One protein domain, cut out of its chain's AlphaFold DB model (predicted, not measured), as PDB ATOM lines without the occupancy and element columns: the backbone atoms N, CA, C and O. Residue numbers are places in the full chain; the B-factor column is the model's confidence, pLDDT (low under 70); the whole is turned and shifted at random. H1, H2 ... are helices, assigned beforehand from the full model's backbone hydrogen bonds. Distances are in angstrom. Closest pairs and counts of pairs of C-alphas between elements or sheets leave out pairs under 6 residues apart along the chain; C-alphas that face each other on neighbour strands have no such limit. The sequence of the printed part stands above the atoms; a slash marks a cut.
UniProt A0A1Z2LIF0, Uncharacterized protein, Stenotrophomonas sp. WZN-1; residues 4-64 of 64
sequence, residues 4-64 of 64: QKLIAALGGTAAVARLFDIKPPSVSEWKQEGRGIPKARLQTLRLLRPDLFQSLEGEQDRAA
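Overview. This is residues 4 to 64 of the 64 residues of an uncharacterized protein of Stenotrophomonas sp. WZN-1 (UniProt A0A1Z2LIF0). The longest helix, H5, leaves a small body of four shorter helices as an arm, and its end, residues 57 to 60, sticks out together with the tail 61 to 64. In the body the chain goes round a ring: H1, H2 and H3 cluster on one side, the link 31 to 38 leads across to H4, and H5 comes back with its first turns to the end of H1. The printed part has 61 residues with five named helices, H1 to H5 in chain order, and no named strand; the class is all helix. The whole is compact, with a radius of gyration of the C-alphas of 11.8 A and spans of 35 by 25 by 19 A.

Arrangement. Start at H5, residues 50 to 60, and look toward H1, residues 4 to 9: the two are close but not clearly touching, their closest C-alphas, those of Ala 9 and Leu 52, 7.4 A apart. They run opposite ways at a steep tilt of 45 degrees. H4, residues 39 to 48, is also close to H5 but not clearly touching, with the closest C-alphas, of Arg 46 and Phe 53, 6.6 A apart and a steep tilt of 66 degrees, opposite ways. From H1 go on to H2, residues 12 to 19: they are close but not clearly touching, with the closest C-alphas, of Ile 7 and Thr 13, 6.3 A apart, and run the same way at a steep tilt of 66 degrees. H2 and H3, residues 24 to 30, touch, with the closest C-alphas, of Ala 17 and Pro 24, 5.1 A apart. They run opposite ways at a steep tilt of 68 degrees, only just short of about perpendicular. H1 and H3 are near each other, with 6 pairs of C-alphas within 10 A. H4 is apart from H1, H2 and H3. Every O i to N i+4 pair is within hydrogen-bond range in H1, H2, H4 and H5; in H3 it is 2 of 3.

Along the chain. Find C-alpha 50 at (111.882, 97.961, 85.474); from there H5 runs 15.7 A to C-alpha 60 at (100.839, 89.858, 77.872). H4 measures 14.4 A, H2 10.8 A, H3 10.3 A and H1 8.6 A, the last beginning at C-alpha 4, (114.395, 86.211, 73.099).

Size, cuts and confidence. The two C-alphas farthest apart, those of Asp 21 and Ala 64, are 36.0 A apart. Without residues 57 to 64, which stand free, the body spans 27 by 23 by 19 A. The printed part has no cut and ends at the chain's last residue; no link is long, and that from H3 to H4, 8 residues, is short but not tight. The mean pLDDT of the printed part is 91.2, and residues 59 to 64 are under 70.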
ATOM      1  N   GLN A   4     113.867  85.605  74.321       95.12
ATOM      2  CA  GLN A   4     114.395  86.211  73.099       95.12
ATOM      3  C   GLN A   4     114.016  87.688  73.025       95.12
ATOM      4  O   GLN A   4     114.895  88.526  72.814       95.12
ATOM      5  N   LYS A   5     112.742  88.015  73.279       94.25
ATOM      6  CA  LYS A   5     112.261  89.406  73.310       94.25
ATOM      7  C   LYS A   5     112.981  90.232  74.369       94.25
ATOM      8  O   LYS A   5     113.474  91.317  74.068       94.25
ATOM      9  N   LEU A   6     113.105  89.703  75.588       95.06
ATOM     10  CA  LEU A   6     113.781  90.417  76.672       95.06
ATOM     11  C   LEU A   6     115.270  90.642  76.360       95.06
ATOM     12  O   LEU A   6     115.775  91.746  76.542       95.06
ATOM     13  N   ILE A   7     115.974  89.632  75.839       96.75
ATOM     14  CA  ILE A   7     117.385  89.766  75.447       96.75
ATOM     15  C   ILE A   7     117.544  90.781  74.308       96.75
ATOM     16  O   ILE A   7     118.480  91.575  74.346       96.75
ATOM     17  N   ALA A   8     116.644  90.794  73.320       96.69
ATOM     18  CA  ALA A   8     116.665  91.783  72.244       96.69
ATOM     19  C   ALA A   8     116.475  93.212  72.782       96.69
ATOM     20  O   ALA A   8     117.276  94.091  72.465       96.69
ATOM     21  N   ALA A   9     115.498  93.424  73.670       96.00
ATOM     22  CA  ALA A   9     115.233  94.720  74.301       96.00
ATOM     23  C   ALA A   9     116.390  95.220  75.191       96.00
ATOM     24  O   ALA A   9     116.576  96.423  75.371       96.00
ATOM     25  N   LEU A  10     117.205  94.304  75.719       96.00
ATOM     26  CA  LEU A  10     118.419  94.609  76.483       96.00
ATOM     27  C   LEU A  10     119.651  94.897  75.601       96.00
ATOM     28  O   LEU A  10     120.751  95.064  76.128       96.00
ATOM     29  N   GLY A  11     119.499  94.955  74.274       96.94
ATOM     30  CA  GLY A  11     120.599  95.203  73.331       96.94
ATOM     31  C   GLY A  11     121.271  93.933  72.799       96.94
ATOM     32  O   GLY A  11     122.378  93.984  72.262       96.94
ATOM     33  N   GLY A  12     120.619  92.780  72.947       97.94
ATOM     34  CA  GLY A  12     121.052  91.504  72.387       97.94
ATOM     35  C   GLY A  12     122.050  90.726  73.249       97.94
ATOM     36  O   GLY A  12     122.484  91.141  74.324       97.94
ATOM     37  N   THR A  13     122.434  89.548  72.750       98.44
ATOM     38  CA  THR A  13     123.240  88.554  73.483       98.44
ATOM     39  C   THR A  13     124.571  89.118  73.995       98.44
ATOM     40  O   THR A  13     124.931  88.861  75.139       98.44
ATOM     41  N   ALA A  14     125.287  89.916  73.196       98.44
ATOM     42  CA  ALA A  14     126.574  90.482  73.605       98.44
ATOM     43  C   ALA A  14     126.438  91.560  74.696       98.44
ATOM     44  O   ALA A  14     127.277  91.625  75.594       98.44
ATOM     45  N   ALA A  15     125.391  92.391  74.642       98.31
ATOM     46  CA  ALA A  15     125.136  93.408  75.661       98.31
ATOM     47  C   ALA A  15     124.787  92.763  77.007       98.31
ATOM     48  O   ALA A  15     125.383  93.100  78.027       98.31
ATOM     49  N   VAL A  16     123.899  91.766  76.989       98.31
ATOM     50  CA  VAL A  16     123.507  91.014  78.189       98.31
ATOM     51  C   VAL A  16     124.679  90.210  78.765       98.31
ATOM     52  O   VAL A  16     124.833  90.138  79.980       98.31
ATOM     53  N   ALA A  17     125.537  89.642  77.913       98.62
ATOM     54  CA  ALA A  17     126.736  88.931  78.353       98.62
ATOM     55  C   ALA A  17     127.704  89.859  79.106       98.62
ATOM     56  O   ALA A  17     128.157  89.509  80.192       98.62
ATOM     57  N   ARG A  18     127.941  91.072  78.581       98.56
ATOM     58  CA  ARG A  18     128.750  92.102  79.256       98.56
ATOM     59  C   ARG A  18     128.121  92.584  80.560       98.56
ATOM     60  O   ARG A  18     128.837  92.749  81.537       98.56
ATOM     61  N   LEU A  19     126.800  92.775  80.591       97.94
ATOM     62  CA  LEU A  19     126.079  93.217  81.791       97.94
ATOM     63  C   LEU A  19     126.304  92.279  82.984       97.94
ATOM     64  O   LEU A  19     126.372  92.724  84.126       97.94
ATOM     65  N   PHE A  20     126.384  90.979  82.714       98.06
ATOM     66  CA  PHE A  20     126.509  89.948  83.738       98.06
ATOM     67  C   PHE A  20     127.913  89.381  83.904       98.06
ATOM     68  O   PHE A  20     128.073  88.477  84.726       98.06
ATOM     69  N   ASP A  21     128.872  89.893  83.133       98.31
ATOM     70  CA  ASP A  21     130.245  89.398  83.045       98.31
ATOM     71  C   ASP A  21     130.315  87.876  82.814       98.31
ATOM     72  O   ASP A  21     130.934  87.108  83.546       98.31
ATOM     73  N   ILE A  22     129.588  87.410  81.793       98.38
ATOM     74  CA  ILE A  22     129.557  86.003  81.377       98.38
ATOM     75  C   ILE A  22     129.834  85.871  79.882       98.38
ATOM     76  O   ILE A  22     129.759  86.829  79.114       98.38
ATOM     77  N   LYS A  23     130.123  84.649  79.431       98.44
ATOM     78  CA  LYS A  23     130.374  84.394  78.011       98.44
ATOM     79  C   LYS A  23     129.069  84.504  77.195       98.44
ATOM     80  O   LYS A  23     128.035  84.001  77.642       98.44
ATOM     81  N   PRO A  24     129.099  85.054  75.963       98.50
ATOM     82  CA  PRO A  24     127.922  85.128  75.090       98.50
ATOM     83  C   PRO A  24     127.166  83.802  74.872       98.50
ATOM     84  O   PRO A  24     125.935  83.843  74.858       98.50
ATOM     85  N   PRO A  25     127.824  82.625  74.770       98.31
ATOM     86  CA  PRO A  25     127.123  81.344  74.680       98.31
ATOM     87  C   PRO A  25     126.176  81.065  75.852       98.31
ATOM     88  O   PRO A  25     125.092  80.544  75.620       98.31
ATOM     89  N   SER A  26     126.508  81.492  77.077       98.19
ATOM     90  CA  SER A  26     125.619  81.335  78.237       98.19
ATOM     91  C   SER A  26     124.291  82.065  78.029       98.19
ATOM     92  O   SER A  26     123.238  81.522  78.336       98.19
ATOM     93  N   VAL A  27     124.322  83.266  77.443       98.19
ATOM     94  CA  VAL A  27     123.106  84.021  77.100       98.19
ATOM     95  C   VAL A  27     122.383  83.398  75.903       98.19
ATOM     96  O   VAL A  27     121.155  83.419  75.837       98.19
ATOM     97  N   SER A  28     123.121  82.823  74.948       97.94
ATOM     98  CA  SER A  28     122.515  82.079  73.839       97.94
ATOM     99  C   SER A  28     121.720  80.865  74.311       97.94
ATOM    100  O   SER A  28     120.633  80.633  73.792       97.94
ATOM    101  N   GLU A  29     122.201  80.146  75.326       97.62
ATOM    102  CA  GLU A  29     121.475  79.024  75.925       97.62
ATOM    103  C   GLU A  29     120.147  79.454  76.563       97.62
ATOM    104  O   GLU A  29     119.176  78.708  76.496       97.62
ATOM    105  N   TRP A  30     120.039  80.670  77.108       97.25
ATOM    106  CA  TRP A  30     118.784  81.159  77.705       97.25
ATOM    107  C   TRP A  30     117.649  81.328  76.689       97.25
ATOM    108  O   TRP A  30     116.479  81.345  77.065       97.25
ATOM    109  N   LYS A  31     117.987  81.469  75.402       95.38
ATOM    110  CA  LYS A  31     117.012  81.551  74.305       95.38
ATOM    111  C   LYS A  31     116.463  80.182  73.902       95.38
ATOM    112  O   LYS A  31     115.475  80.140  73.178       95.38
ATOM    113  N   GLN A  32     117.104  79.090  74.324       94.62
ATOM    114  CA  GLN A  32     116.652  77.740  74.005       94.62
ATOM    115  C   GLN A  32     115.332  77.441  74.717       94.62
ATOM    116  O   GLN A  32     115.131  77.813  75.880       94.62
ATOM    117  N   GLU A  33     114.451  76.745  74.008       89.44
ATOM    118  CA  GLU A  33     113.180  76.279  74.543       89.44
ATOM    119  C   GLU A  33     113.400  75.437  75.810       89.44
ATOM    120  O   GLU A  33     114.338  74.645  75.901       89.44
ATOM    121  N   GLY A  34     112.580  75.676  76.836       89.12
ATOM    122  CA  GLY A  34     112.673  74.985  78.125       89.12
ATOM    123  C   GLY A  34     113.801  75.439  79.068       89.12
ATOM    124  O   GLY A  34     113.790  75.023  80.223       89.12
ATOM    125  N   ARG A  35     114.743  76.305  78.648       92.69
ATOM    126  CA  ARG A  35     115.782  76.856  79.547       92.69
ATOM    127  C   ARG A  35     115.382  78.185  80.181       92.69
ATOM    128  O   ARG A  35     115.252  78.285  81.398       92.69
ATOM    129  N   GLY A  36     115.202  79.206  79.347       95.00
ATOM    130  CA  GLY A  36     114.897  80.564  79.788       95.00
ATOM    131  C   GLY A  36     116.028  81.277  80.546       95.00
ATOM    132  O   GLY A  36     117.114  80.742  80.771       95.00
ATOM    133  N   ILE A  37     115.766  82.528  80.932       96.50
ATOM    134  CA  ILE A  37     116.692  83.330  81.745       96.50
ATOM    135  C   ILE A  37     116.611  82.864  83.211       96.50
ATOM    136  O   ILE A  37     115.511  82.821  83.770       96.50
ATOM    137  N   PRO A  38     117.745  82.581  83.884       96.44
ATOM    138  CA  PRO A  38     117.743  82.179  85.287       96.44
ATOM    139  C   PRO A  38     117.054  83.205  86.198       96.44
ATOM    140  O   PRO A  38     117.277  84.411  86.071       96.44
ATOM    141  N   LYS A  39     116.282  82.730  87.185       95.94
ATOM    142  CA  LYS A  39     115.496  83.581  88.102       95.94
ATOM    143  C   LYS A  39     116.325  84.681  88.778       95.94
ATOM    144  O   LYS A  39     115.881  85.823  88.829       95.94
ATOM    145  N   ALA A  40     117.536  84.363  89.238       96.12
ATOM    146  CA  ALA A  40     118.431  85.347  89.853       96.12
ATOM    147  C   ALA A  40     118.801  86.486  88.882       96.12
ATOM    148  O   ALA A  40     118.817  87.653  89.262       96.12
ATOM    149  N   ARG A  41     119.026  86.167  87.600       96.88
ATOM    150  CA  ARG A  41     119.321  87.168  86.565       96.88
ATOM    151  C   ARG A  41     118.085  88.012  86.253       96.88
ATOM    152  O   ARG A  41     118.211  89.221  86.112       96.88
ATOM    153  N   LEU A  42     116.890  87.414  86.233       95.94
ATOM    154  CA  LEU A  42     115.632  88.159  86.100       95.94
ATOM    155  C   LEU A  42     115.415  89.153  87.250       95.94
ATOM    156  O   LEU A  42     114.997  90.276  86.992       95.94
ATOM    157  N   GLN A  43     115.727  88.781  88.495       95.88
ATOM    158  CA  GLN A  43     115.639  89.696  89.641       95.88
ATOM    159  C   GLN A  43     116.558  90.910  89.465       95.88
ATOM    160  O   GLN A  43     116.114  92.041  89.648       95.88
ATOM    161  N   THR A  44     117.805  90.700  89.033       97.12
ATOM    162  CA  THR A  44     118.722  91.803  88.711       97.12
ATOM    163  C   THR A  44     118.183  92.685  87.583       97.12
ATOM    164  O   THR A  44     118.198  93.907  87.701       97.12
ATOM    165  N   LEU A  45     117.661  92.091  86.503       95.81
ATOM    166  CA  LEU A  45     117.116  92.851  85.372       95.81
ATOM    167  C   LEU A  45     115.884  93.671  85.759       95.81
ATOM    168  O   LEU A  45     115.744  94.786  85.273       95.81
ATOM    169  N   ARG A  46     115.025  93.165  86.653       95.06
ATOM    170  CA  ARG A  46     113.866  93.913  87.172       95.06
ATOM    171  C   ARG A  46     114.277  95.174  87.924       95.06
ATOM    172  O   ARG A  46     113.584  96.177  87.832       95.06
ATOM    173  N   LEU A  47     115.401  95.128  88.639       95.94
ATOM    174  CA  LEU A  47     115.939  96.289  89.349       95.94
ATOM    175  C   LEU A  47     116.607  97.286  88.395       95.94
ATOM    176  O   LEU A  47     116.442  98.489  88.558       95.94
ATOM    177  N   LEU A  48     117.351  96.797  87.396       96.12
ATOM    178  CA  LEU A  48     118.091  97.650  86.459       96.12
ATOM    179  C   LEU A  48     117.219  98.262  85.358       96.12
ATOM    180  O   LEU A  48     117.500  99.366  84.900       96.12
ATOM    181  N   ARG A  49     116.211  97.527  84.886       94.56
ATOM    182  CA  ARG A  49     115.334  97.895  83.764       94.56
ATOM    183  C   ARG A  49     113.870  97.574  84.075       94.56
ATOM    184  O   ARG A  49     113.266  96.751  83.382       94.56
ATOM    185  N   PRO A  50     113.284  98.189  85.119       94.81
ATOM    186  CA  PRO A  50     111.882  97.961  85.474       94.81
ATOM    187  C   PRO A  50     110.920  98.318  84.328       94.81
ATOM    188  O   PRO A  50     109.890  97.666  84.162       94.81
ATOM    189  N   ASP A  51     111.293  99.290  83.493       94.38
ATOM    190  CA  ASP A  51     110.555  99.747  82.312       94.38
ATOM    191  C   ASP A  51     110.290  98.625  81.291       94.38
ATOM    192  O   ASP A  51     109.201  98.539  80.714       94.38
ATOM    193  N   LEU A  52     111.253  97.715  81.106       91.88
ATOM    194  CA  LEU A  52     111.108  96.591  80.179       91.88
ATOM    195  C   LEU A  52     110.108  95.550  80.686       91.88
ATOM    196  O   LEU A  52     109.400  94.944  79.888       91.88
ATOM    197  N   PHE A  53     110.035  95.339  82.001       90.50
ATOM    198  CA  PHE A  53     109.102  94.376  82.586       90.50
ATOM    199  C   PHE A  53     107.672  94.910  82.576       90.50
ATOM    200  O   PHE A  53     106.778  94.176  82.181       90.50
ATOM    201  N   GLN A  54     107.474  96.193  82.889       89.25
ATOM    202  CA  GLN A  54     106.154  96.831  82.802       89.25
ATOM    203  C   GLN A  54     105.593  96.789  81.374       89.25
ATOM    204  O   GLN A  54     104.425  96.472  81.170       89.25
ATOM    205  N   SER A  55     106.442  97.061  80.378       81.38
ATOM    206  CA  SER A  55     106.036  97.039  78.968       81.38
ATOM    207  C   SER A  55     105.651  95.633  78.499       81.38
ATOM    208  O   SER A  55     104.638  95.464  77.826       81.38
ATOM    209  N   LEU A  56     106.438  94.619  78.878       79.38
ATOM    210  CA  LEU A  56     106.212  93.234  78.459       79.38
ATOM    211  C   LEU A  56     105.051  92.566  79.210       79.38
ATOM    212  O   LEU A  56     104.308  91.809  78.596       79.38
ATOM    213  N   GLU A  57     104.865  92.843  80.502       79.56
ATOM    214  CA  GLU A  57     103.711  92.357  81.275       79.56
ATOM    215  C   GLU A  57     102.412  92.989  80.739       79.56
ATOM    216  O   GLU A  57     101.463  92.275  80.425       79.56
ATOM    217  N   GLY A  58     102.416  94.298  80.455       70.94
ATOM    218  CA  GLY A  58     101.273  94.982  79.840       70.94
ATOM    219  C   GLY A  58     100.981  94.590  78.381       70.94
ATOM    220  O   GLY A  58      99.898  94.883  77.875       70.94
ATOM    221  N   GLU A  59     101.921  93.962  77.667       65.12
ATOM    222  CA  GLU A  59     101.660  93.304  76.375       65.12
ATOM    223  C   GLU A  59     101.021  91.925  76.555       65.12
ATOM    224  O   GLU A  59     100.147  91.560  75.772       65.12
ATOM    225  N   GLN A  60     101.430  91.166  77.576       60.03
ATOM    226  CA  GLN A  60     100.839  89.858  77.872       60.03
ATOM    227  C   GLN A  60      99.378  89.987  78.314       60.03
ATOM    228  O   GLN A  60      98.550  89.214  77.841       60.03
ATOM    229  N   ASP A  61      99.053  90.999  79.120       62.06
ATOM    230  CA  ASP A  61      97.679  91.263  79.570       62.06
ATOM    231  C   ASP A  61      96.758  91.746  78.439       62.06
ATOM    232  O   ASP A  61      95.551  91.546  78.493       62.06
ATOM    233  N   ARG A  62      97.308  92.386  77.397       60.28
ATOM    234  CA  ARG A  62      96.541  92.839  76.219       60.28
ATOM    235  C   ARG A  62      96.329  91.753  75.166       60.28
ATOM    236  O   ARG A  62      95.514  91.943  74.267       60.28
ATOM    237  N   ALA A  63      97.096  90.669  75.234       56.56
ATOM    238  CA  ALA A  63      97.037  89.551  74.296       56.56
ATOM    239  C   ALA A  63      96.238  88.343  74.830       56.56
ATOM    240  O   ALA A  63      96.146  87.337  74.123       56.56
ATOM    241  N   ALA A  64      95.701  88.433  76.053       51.25
ATOM    242  CA  ALA A  64      94.852  87.441  76.716       51.25
ATOM    243  C   ALA A  64      93.383  87.896  76.726       51.25
ATOM    244  O   ALA A  64      92.508  87.002  76.683       51.25
TER     245      ALA A  64